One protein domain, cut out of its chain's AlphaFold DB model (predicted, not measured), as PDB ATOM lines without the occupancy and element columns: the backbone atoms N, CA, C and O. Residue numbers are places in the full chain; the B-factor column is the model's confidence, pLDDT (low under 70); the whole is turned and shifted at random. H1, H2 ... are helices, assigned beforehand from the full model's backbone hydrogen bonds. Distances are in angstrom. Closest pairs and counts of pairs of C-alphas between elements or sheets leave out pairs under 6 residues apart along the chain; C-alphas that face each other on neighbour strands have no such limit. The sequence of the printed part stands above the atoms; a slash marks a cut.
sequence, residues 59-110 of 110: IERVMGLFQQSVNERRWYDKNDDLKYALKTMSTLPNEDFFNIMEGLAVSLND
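What this domain is: This is residues 59 to 110 of the 110 residues of an uncharacterized protein of Candidatus Melainabacteria bacterium (UniProt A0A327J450). The longest helix, H4, slants away from the end of H3 to make an open V, and H1 runs beside H3 on its other side with a gap between them, which gives a loose zigzag of three helices. The short H2 sits at the turn between H1 and H3, and residues 102 to 110 stick out. The printed part has 52 residues with four named helices, in the order H1, H2, H3, H4, and no named strand; the class is all helix. It is loose, with a radius of gyration of the C-alphas of 12.4 A, and spans 37 by 25 by 14 A.

How they stand to each other: H4, residues 94 to 106, is close to but not clearly touching H3, residues 80 to 89; their closest C-alphas, those of Met 89 and Phe 97, are 6.2 A apart. The two run opposite ways at a steep tilt of 52 degrees. H1, residues 59 to 68, is close to but not clearly touching H3, with the closest C-alphas, Leu 65 and Lys 87, 7.4 A apart; they run opposite ways at a shallow tilt of 9 degrees. H2, residues 75 to 78, and H3 only just touch, and only at the corner by their link, with 3 pairs of C-alphas within 8 A; the closest, Asp 77 and Lys 83, are 5.0 A apart. H1 and H2 are both apart from H4, and H1 is apart from H2. In H1, H3 and H4 every O i to N i+4 pair is within hydrogen-bond range; H2 is too short for such a pair.

Where its parts are: H4 measures 18.2 A from C-alpha 94 to C-alpha 106 at (-15.953, 93.787, 33.194). H3 measures 14.2 A, H1 14.0 A from C-alpha 59 at (4.858, 70.009, 37.300), and H2 5.9 A.

The domain as a whole: The C-alphas farthest apart, Ile 59 and Asp 110, are 38.8 A apart. The printed part has no cut and no long link. The model's pLDDT is under 70 at residues 59 to 73 and 107 to 110.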
ATOM      1  N   ILE A  59       4.971  70.754  36.035       49.66
ATOM      2  CA  ILE A  59       4.858  70.009  37.300       49.66
ATOM      3  C   ILE A  59       4.544  70.949  38.479       49.66
ATOM      4  O   ILE A  59       3.792  70.589  39.380       49.66
ATOM      5  N   GLU A  60       5.020  72.193  38.426       54.59
ATOM      6  CA  GLU A  60       4.734  73.284  39.358       54.59
ATOM      7  C   GLU A  60       3.242  73.615  39.548       54.59
ATOM      8  O   GLU A  60       2.819  73.836  40.682       54.59
ATOM      9  N   ARG A  61       2.407  73.608  38.496       55.72
ATOM     10  CA  ARG A  61       0.953  73.862  38.606       55.72
ATOM     11  C   ARG A  61       0.214  72.681  39.236       55.72
ATOM     12  O   ARG A  61      -0.655  72.891  40.083       55.72
ATOM     13  N   VAL A  62       0.601  71.448  38.904       56.97
ATOM     14  CA  VAL A  62       0.070  70.231  39.551       56.97
ATOM     15  C   VAL A  62       0.500  70.163  41.012       56.97
ATOM     16  O   VAL A  62      -0.330  69.922  41.887       56.97
ATOM     17  N   MET A  63       1.764  70.466  41.310       51.25
ATOM     18  CA  MET A  63       2.244  70.595  42.685       51.25
ATOM     19  C   MET A  63       1.574  71.765  43.412       51.25
ATOM     20  O   MET A  63       1.307  71.654  44.604       51.25
ATOM     21  N   GLY A  64       1.230  72.852  42.719       57.34
ATOM     22  CA  GLY A  64       0.443  73.964  43.249       57.34
ATOM     23  C   GLY A  64      -0.978  73.549  43.634       57.34
ATOM     24  O   GLY A  64      -1.432  73.885  44.727       57.34
ATOM     25  N   LEU A  65      -1.663  72.755  42.803       56.91
ATOM     26  CA  LEU A  65      -2.958  72.139  43.131       56.91
ATOM     27  C   LEU A  65      -2.847  71.182  44.331       56.91
ATOM     28  O   LEU A  65      -3.728  71.163  45.193       56.91
ATOM     29  N   PHE A  66      -1.737  70.444  44.426       51.66
ATOM     30  CA  PHE A  66      -1.432  69.561  45.555       51.66
ATOM     31  C   PHE A  66      -1.049  70.331  46.831       51.66
ATOM     32  O   PHE A  66      -1.335  69.887  47.933       51.66
ATOM     33  N   GLN A  67      -0.444  71.515  46.724       50.16
ATOM     34  CA  GLN A  67      -0.179  72.401  47.865       50.16
ATOM     35  C   GLN A  67      -1.427  73.184  48.294       50.16
ATOM     36  O   GLN A  67      -1.551  73.552  49.464       50.16
ATOM     37  N   GLN A  68      -2.379  73.422  47.383       51.41
ATOM     38  CA  GLN A  68      -3.672  74.028  47.705       51.41
ATOM     39  C   GLN A  68      -4.523  73.143  48.624       51.41
ATOM     40  O   GLN A  68      -5.283  73.692  49.417       51.41
ATOM     41  N   SER A  69      -4.395  71.809  48.577       50.72
ATOM     42  CA  SER A  69      -5.086  70.924  49.535       50.72
ATOM     43  C   SER A  69      -4.553  71.053  50.967       50.72
ATOM     44  O   SER A  69      -5.254  70.706  51.908       50.72
ATOM     45  N   VAL A  70      -3.350  71.610  51.147       50.00
ATOM     46  CA  VAL A  70      -2.716  71.826  52.459       50.00
ATOM     47  C   VAL A  70      -3.026  73.224  53.027       50.00
ATOM     48  O   VAL A  70      -2.833  73.472  54.213       50.00
ATOM     49  N   ASN A  71      -3.513  74.166  52.208       52.44
ATOM     50  CA  ASN A  71      -3.726  75.565  52.598       52.44
ATOM     51  C   ASN A  71      -5.081  76.108  52.118       52.44
ATOM     52  O   ASN A  71      -5.138  76.984  51.253       52.44
ATOM     53  N   GLU A  72      -6.162  75.655  52.752       60.09
ATOM     54  CA  GLU A  72      -7.514  76.226  52.625       60.09
ATOM     55  C   GLU A  72      -7.619  77.585  53.343       60.09
ATOM     56  O   GLU A  72      -8.345  77.760  54.321       60.09
ATOM     57  N   ARG A  73      -6.813  78.562  52.919       69.31
ATOM     58  CA  ARG A  73      -6.734  79.876  53.583       69.31
ATOM     59  C   ARG A  73      -7.560  80.957  52.899       69.31
ATOM     60  O   ARG A  73      -7.746  82.017  53.495       69.31
ATOM     61  N   ARG A  74      -8.008  80.759  51.653       76.19
ATOM     62  CA  ARG A  74      -8.755  81.796  50.923       76.19
ATOM     63  C   ARG A  74     -10.222  81.745  51.307       76.19
ATOM     64  O   ARG A  74     -10.765  80.683  51.588       76.19
ATOM     65  N   TRP A  75     -10.882  82.898  51.276       83.56
ATOM     66  CA  TRP A  75     -12.303  82.990  51.606       83.56
ATOM     67  C   TRP A  75     -13.164  82.086  50.704       83.56
ATOM     68  O   TRP A  75     -14.116  81.486  51.195       83.56
ATOM     69  N   TYR A  76     -12.792  81.931  49.427       81.62
ATOM     70  CA  TYR A  76     -13.500  81.081  48.469       81.62
ATOM     71  C   TYR A  76     -13.201  79.586  48.637       81.62
ATOM     72  O   TYR A  76     -13.974  78.771  48.152       81.62
ATOM     73  N   ASP A  77     -12.135  79.199  49.352       81.75
ATOM     74  CA  ASP A  77     -11.854  77.780  49.631       81.75
ATOM     75  C   ASP A  77     -12.890  77.183  50.615       81.75
ATOM     76  O   ASP A  77     -12.960  75.965  50.754       81.75
ATOM     77  N   LYS A  78     -13.696  78.032  51.281       82.50
ATOM     78  CA  LYS A  78     -14.789  77.645  52.194       82.50
ATOM     79  C   LYS A  78     -16.122  77.369  51.491       82.50
ATOM     80  O   LYS A  78     -17.064  76.932  52.142       82.50
ATOM     81  N   ASN A  79     -16.234  77.700  50.205       85.44
ATOM     82  CA  ASN A  79     -17.408  77.404  49.391       85.44
ATOM     83  C   ASN A  79     -17.016  76.306  48.401       85.44
ATOM     84  O   ASN A  79     -16.177  76.542  47.534       85.44
ATOM     85  N   ASP A  80     -17.582  75.110  48.560       84.88
ATOM     86  CA  ASP A  80     -17.145  73.930  47.807       84.88
ATOM     87  C   ASP A  80     -17.338  74.086  46.292       84.88
ATOM     88  O   ASP A  80     -16.441  73.724  45.527       84.88
ATOM     89  N   ASP A  81     -18.445  74.701  45.868       87.31
ATOM     90  CA  ASP A  81     -18.747  74.949  44.455       87.31
ATOM     91  C   ASP A  81     -17.714  75.901  43.834       87.31
ATOM     92  O   ASP A  81     -17.070  75.579  42.831       87.31
ATOM     93  N   LEU A  82     -17.480  77.047  44.480       86.06
ATOM     94  CA  LEU A  82     -16.566  78.076  43.987       86.06
ATOM     95  C   LEU A  82     -15.107  77.610  44.040       86.06
ATOM     96  O   LEU A  82     -14.326  77.867  43.123       86.06
ATOM     97  N   LYS A  83     -14.733  76.869  45.087       86.38
ATOM     98  CA  LYS A  83     -13.430  76.207  45.201       86.38
ATOM     99  C   LYS A  83     -13.203  75.247  44.041       86.38
ATOM    100  O   LYS A  83     -12.122  75.258  43.448       86.38
ATOM    101  N   TYR A  84     -14.187  74.404  43.735       85.19
ATOM    102  CA  TYR A  84     -14.078  73.432  42.655       85.19
ATOM    103  C   TYR A  84     -14.007  74.117  41.285       85.19
ATOM    104  O   TYR A  84     -13.134  73.771  40.484       85.19
ATOM    105  N   ALA A  85     -14.840  75.132  41.045       85.81
ATOM    106  CA  ALA A  85     -14.816  75.921  39.817       85.81
ATOM    107  C   ALA A  85     -13.452  76.594  39.600       85.81
ATOM    108  O   ALA A  85     -12.821  76.384  38.566       85.81
ATOM    109  N   LEU A  86     -12.920  77.301  40.604       85.56
ATOM    110  CA  LEU A  86     -11.625  77.987  40.507       85.56
ATOM    111  C   LEU A  86     -10.450  77.020  40.330       85.56
ATOM    112  O   LEU A  86      -9.520  77.305  39.573       85.56
ATOM    113  N   LYS A  87     -10.480  75.857  40.994       82.75
ATOM    114  CA  LYS A  87      -9.486  74.800  40.755       82.75
ATOM    115  C   LYS A  87      -9.554  74.300  39.318       82.75
ATOM    116  O   LYS A  87      -8.516  74.166  38.676       82.75
ATOM    117  N   THR A  88     -10.760  74.071  38.813       82.69
ATOM    118  CA  THR A  88     -10.987  73.586  37.450       82.69
ATOM    119  C   THR A  88     -10.521  74.612  36.420       82.69
ATOM    120  O   THR A  88      -9.752  74.260  35.528       82.69
ATOM    121  N   MET A  89     -10.855  75.890  36.601       85.94
ATOM    122  CA  MET A  89     -10.346  76.991  35.778       85.94
ATOM    123  C   MET A  89      -8.823  77.082  35.803       85.94
ATOM    124  O   MET A  89      -8.207  77.272  34.763       85.94
ATOM    125  N   SER A  90      -8.185  76.890  36.961       81.56
ATOM    126  CA  SER A  90      -6.721  76.986  37.077       81.56
ATOM    127  C   SER A  90      -5.943  75.910  36.305       81.56
ATOM    128  O   SER A  90      -4.717  75.971  36.249       81.56
ATOM    129  N   THR A  91      -6.644  74.932  35.716       80.62
ATOM    130  CA  THR A  91      -6.059  73.940  34.801       80.62
ATOM    131  C   THR A  91      -5.974  74.421  33.353       80.62
ATOM    132  O   THR A  91      -5.353  73.741  32.538       80.62
ATOM    133  N   LEU A  92      -6.588  75.559  33.023       81.81
ATOM    134  CA  LEU A  92      -6.508  76.161  31.697       81.81
ATOM    135  C   LEU A  92      -5.130  76.810  31.446       81.81
ATOM    136  O   LEU A  92      -4.398  77.131  32.399       81.81
ATOM    137  N   PRO A  93      -4.753  77.027  30.173       83.06
ATOM    138  CA  PRO A  93      -3.705  77.977  29.804       83.06
ATOM    139  C   PRO A  93      -3.866  79.327  30.521       83.06
ATOM    140  O   PRO A  93      -4.968  79.725  30.896       83.06
ATOM    141  N   ASN A  94      -2.743  80.016  30.764       83.31
ATOM    142  CA  ASN A  94      -2.749  81.311  31.461       83.31
ATOM    143  C   ASN A  94      -3.710  82.303  30.786       83.31
ATOM    144  O   ASN A  94      -4.487  82.949  31.479       83.31
ATOM    145  N   GLU A  95      -3.659  82.384  29.456       85.00
ATOM    146  CA  GLU A  95      -4.457  83.312  28.655       85.00
ATOM    147  C   GLU A  95      -5.959  83.093  28.852       85.00
ATOM    148  O   GLU A  95      -6.649  84.012  29.277       85.00
ATOM    149  N   ASP A  96      -6.451  81.861  28.700       85.62
ATOM    150  CA  ASP A  96      -7.871  81.550  28.904       85.62
ATOM    151  C   ASP A  96      -8.341  81.844  30.326       85.62
ATOM    152  O   ASP A  96      -9.428  82.378  30.542       85.62
ATOM    153  N   PHE A  97      -7.517  81.506  31.322       87.56
ATOM    154  CA  PHE A  97      -7.839  81.808  32.709       87.56
ATOM    155  C   PHE A  97      -7.992  83.318  32.922       87.56
ATOM    156  O   PHE A  97      -8.946  83.754  33.572       87.56
ATOM    157  N   PHE A  98      -7.062  84.112  32.388       86.94
ATOM    158  CA  PHE A  98      -7.103  85.562  32.524       86.94
ATOM    159  C   PHE A  98      -8.242  86.184  31.723       86.94
ATOM    160  O   PHE A  98      -8.916  87.051  32.270       86.94
ATOM    161  N   ASN A  99      -8.548  85.676  30.530       89.00
ATOM    162  CA  ASN A  99      -9.693  86.110  29.729       89.00
ATOM    163  C   ASN A  99     -11.015  85.917  30.485       89.00
ATOM    164  O   ASN A  99     -11.855  86.815  30.513       89.00
ATOM    165  N   ILE A 100     -11.192  84.777  31.168       87.94
ATOM    166  CA  ILE A 100     -12.379  84.561  32.010       87.94
ATOM    167  C   ILE A 100     -12.404  85.561  33.176       87.94
ATOM    168  O   ILE A 100     -13.447  86.147  33.462       87.94
ATOM    169  N   MET A 101     -11.274  85.772  33.860       88.69
ATOM    170  CA  MET A 101     -11.203  86.706  34.993       88.69
ATOM    171  C   MET A 101     -11.447  88.160  34.579       88.69
ATOM    172  O   MET A 101     -12.128  88.891  35.295       88.69
ATOM    173  N   GLU A 102     -10.938  88.579  33.425       88.44
ATOM    174  CA  GLU A 102     -11.201  89.894  32.848       88.44
ATOM    175  C   GLU A 102     -12.676  90.038  32.469       88.44
ATOM    176  O   GLU A 102     -13.315  91.009  32.874       88.44
ATOM    177  N   GLY A 103     -13.257  89.034  31.805       86.38
ATOM    178  CA  GLY A 103     -14.685  89.008  31.490       86.38
ATOM    179  C   GLY A 103     -15.559  89.157  32.738       86.38
ATOM    180  O   GLY A 103     -16.490  89.963  32.743       86.38
ATOM    181  N   LEU A 104     -15.224  88.460  33.830       86.12
ATOM    182  CA  LEU A 104     -15.907  88.606  35.121       86.12
ATOM    183  C   LEU A 104     -15.729  90.006  35.723       86.12
ATOM    184  O   LEU A 104     -16.666  90.551  36.302       86.12
ATOM    185  N   ALA A 105     -14.536  90.591  35.609       84.06
ATOM    186  CA  ALA A 105     -14.254  91.923  36.132       84.06
ATOM    187  C   ALA A 105     -14.989  93.033  35.359       84.06
ATOM    188  O   ALA A 105     -15.322  94.063  35.949       84.06
ATOM    189  N   VAL A 106     -15.238  92.836  34.061       81.06
ATOM    190  CA  VAL A 106     -15.953  93.787  33.194       81.06
ATOM    191  C   VAL A 106     -17.469  93.629  33.317       81.06
ATOM    192  O   VAL A 106     -18.160  94.620  33.526       81.06
ATOM    193  N   SER A 107     -17.987  92.397  33.282       69.19
ATOM    194  CA  SER A 107     -19.436  92.103  33.213       69.19
ATOM    195  C   SER A 107     -20.239  92.484  34.464       69.19
ATOM    196  O   SER A 107     -21.454  92.330  34.480       69.19
ATOM    197  N   LEU A 108     -19.572  92.917  35.533       58.78
ATOM    198  CA  LEU A 108     -20.187  93.276  36.816       58.78
ATOM    199  C   LEU A 108     -19.984  94.762  37.175       58.78
ATOM    200  O   LEU A 108     -20.318  95.169  38.288       58.78
ATOM    201  N   ASN A 109     -19.420  95.552  36.250       49.00
ATOM    202  CA  ASN A 109     -19.373  97.019  36.315       49.00
ATOM    203  C   ASN A 109     -20.478  97.705  35.481       49.00
ATOM    204  O   ASN A 109     -20.603  98.926  35.588       49.00
ATOM    205  N   ASP A 110     -21.254  96.942  34.705       40.03
ATOM    206  CA  ASP A 110     -22.500  97.357  34.032       40.03
ATOM    207  C   ASP A 110     -23.724  96.783  34.771       40.03
ATOM    208  O   ASP A 110     -24.789  97.447  34.763       40.03
TER     209      ASP A 110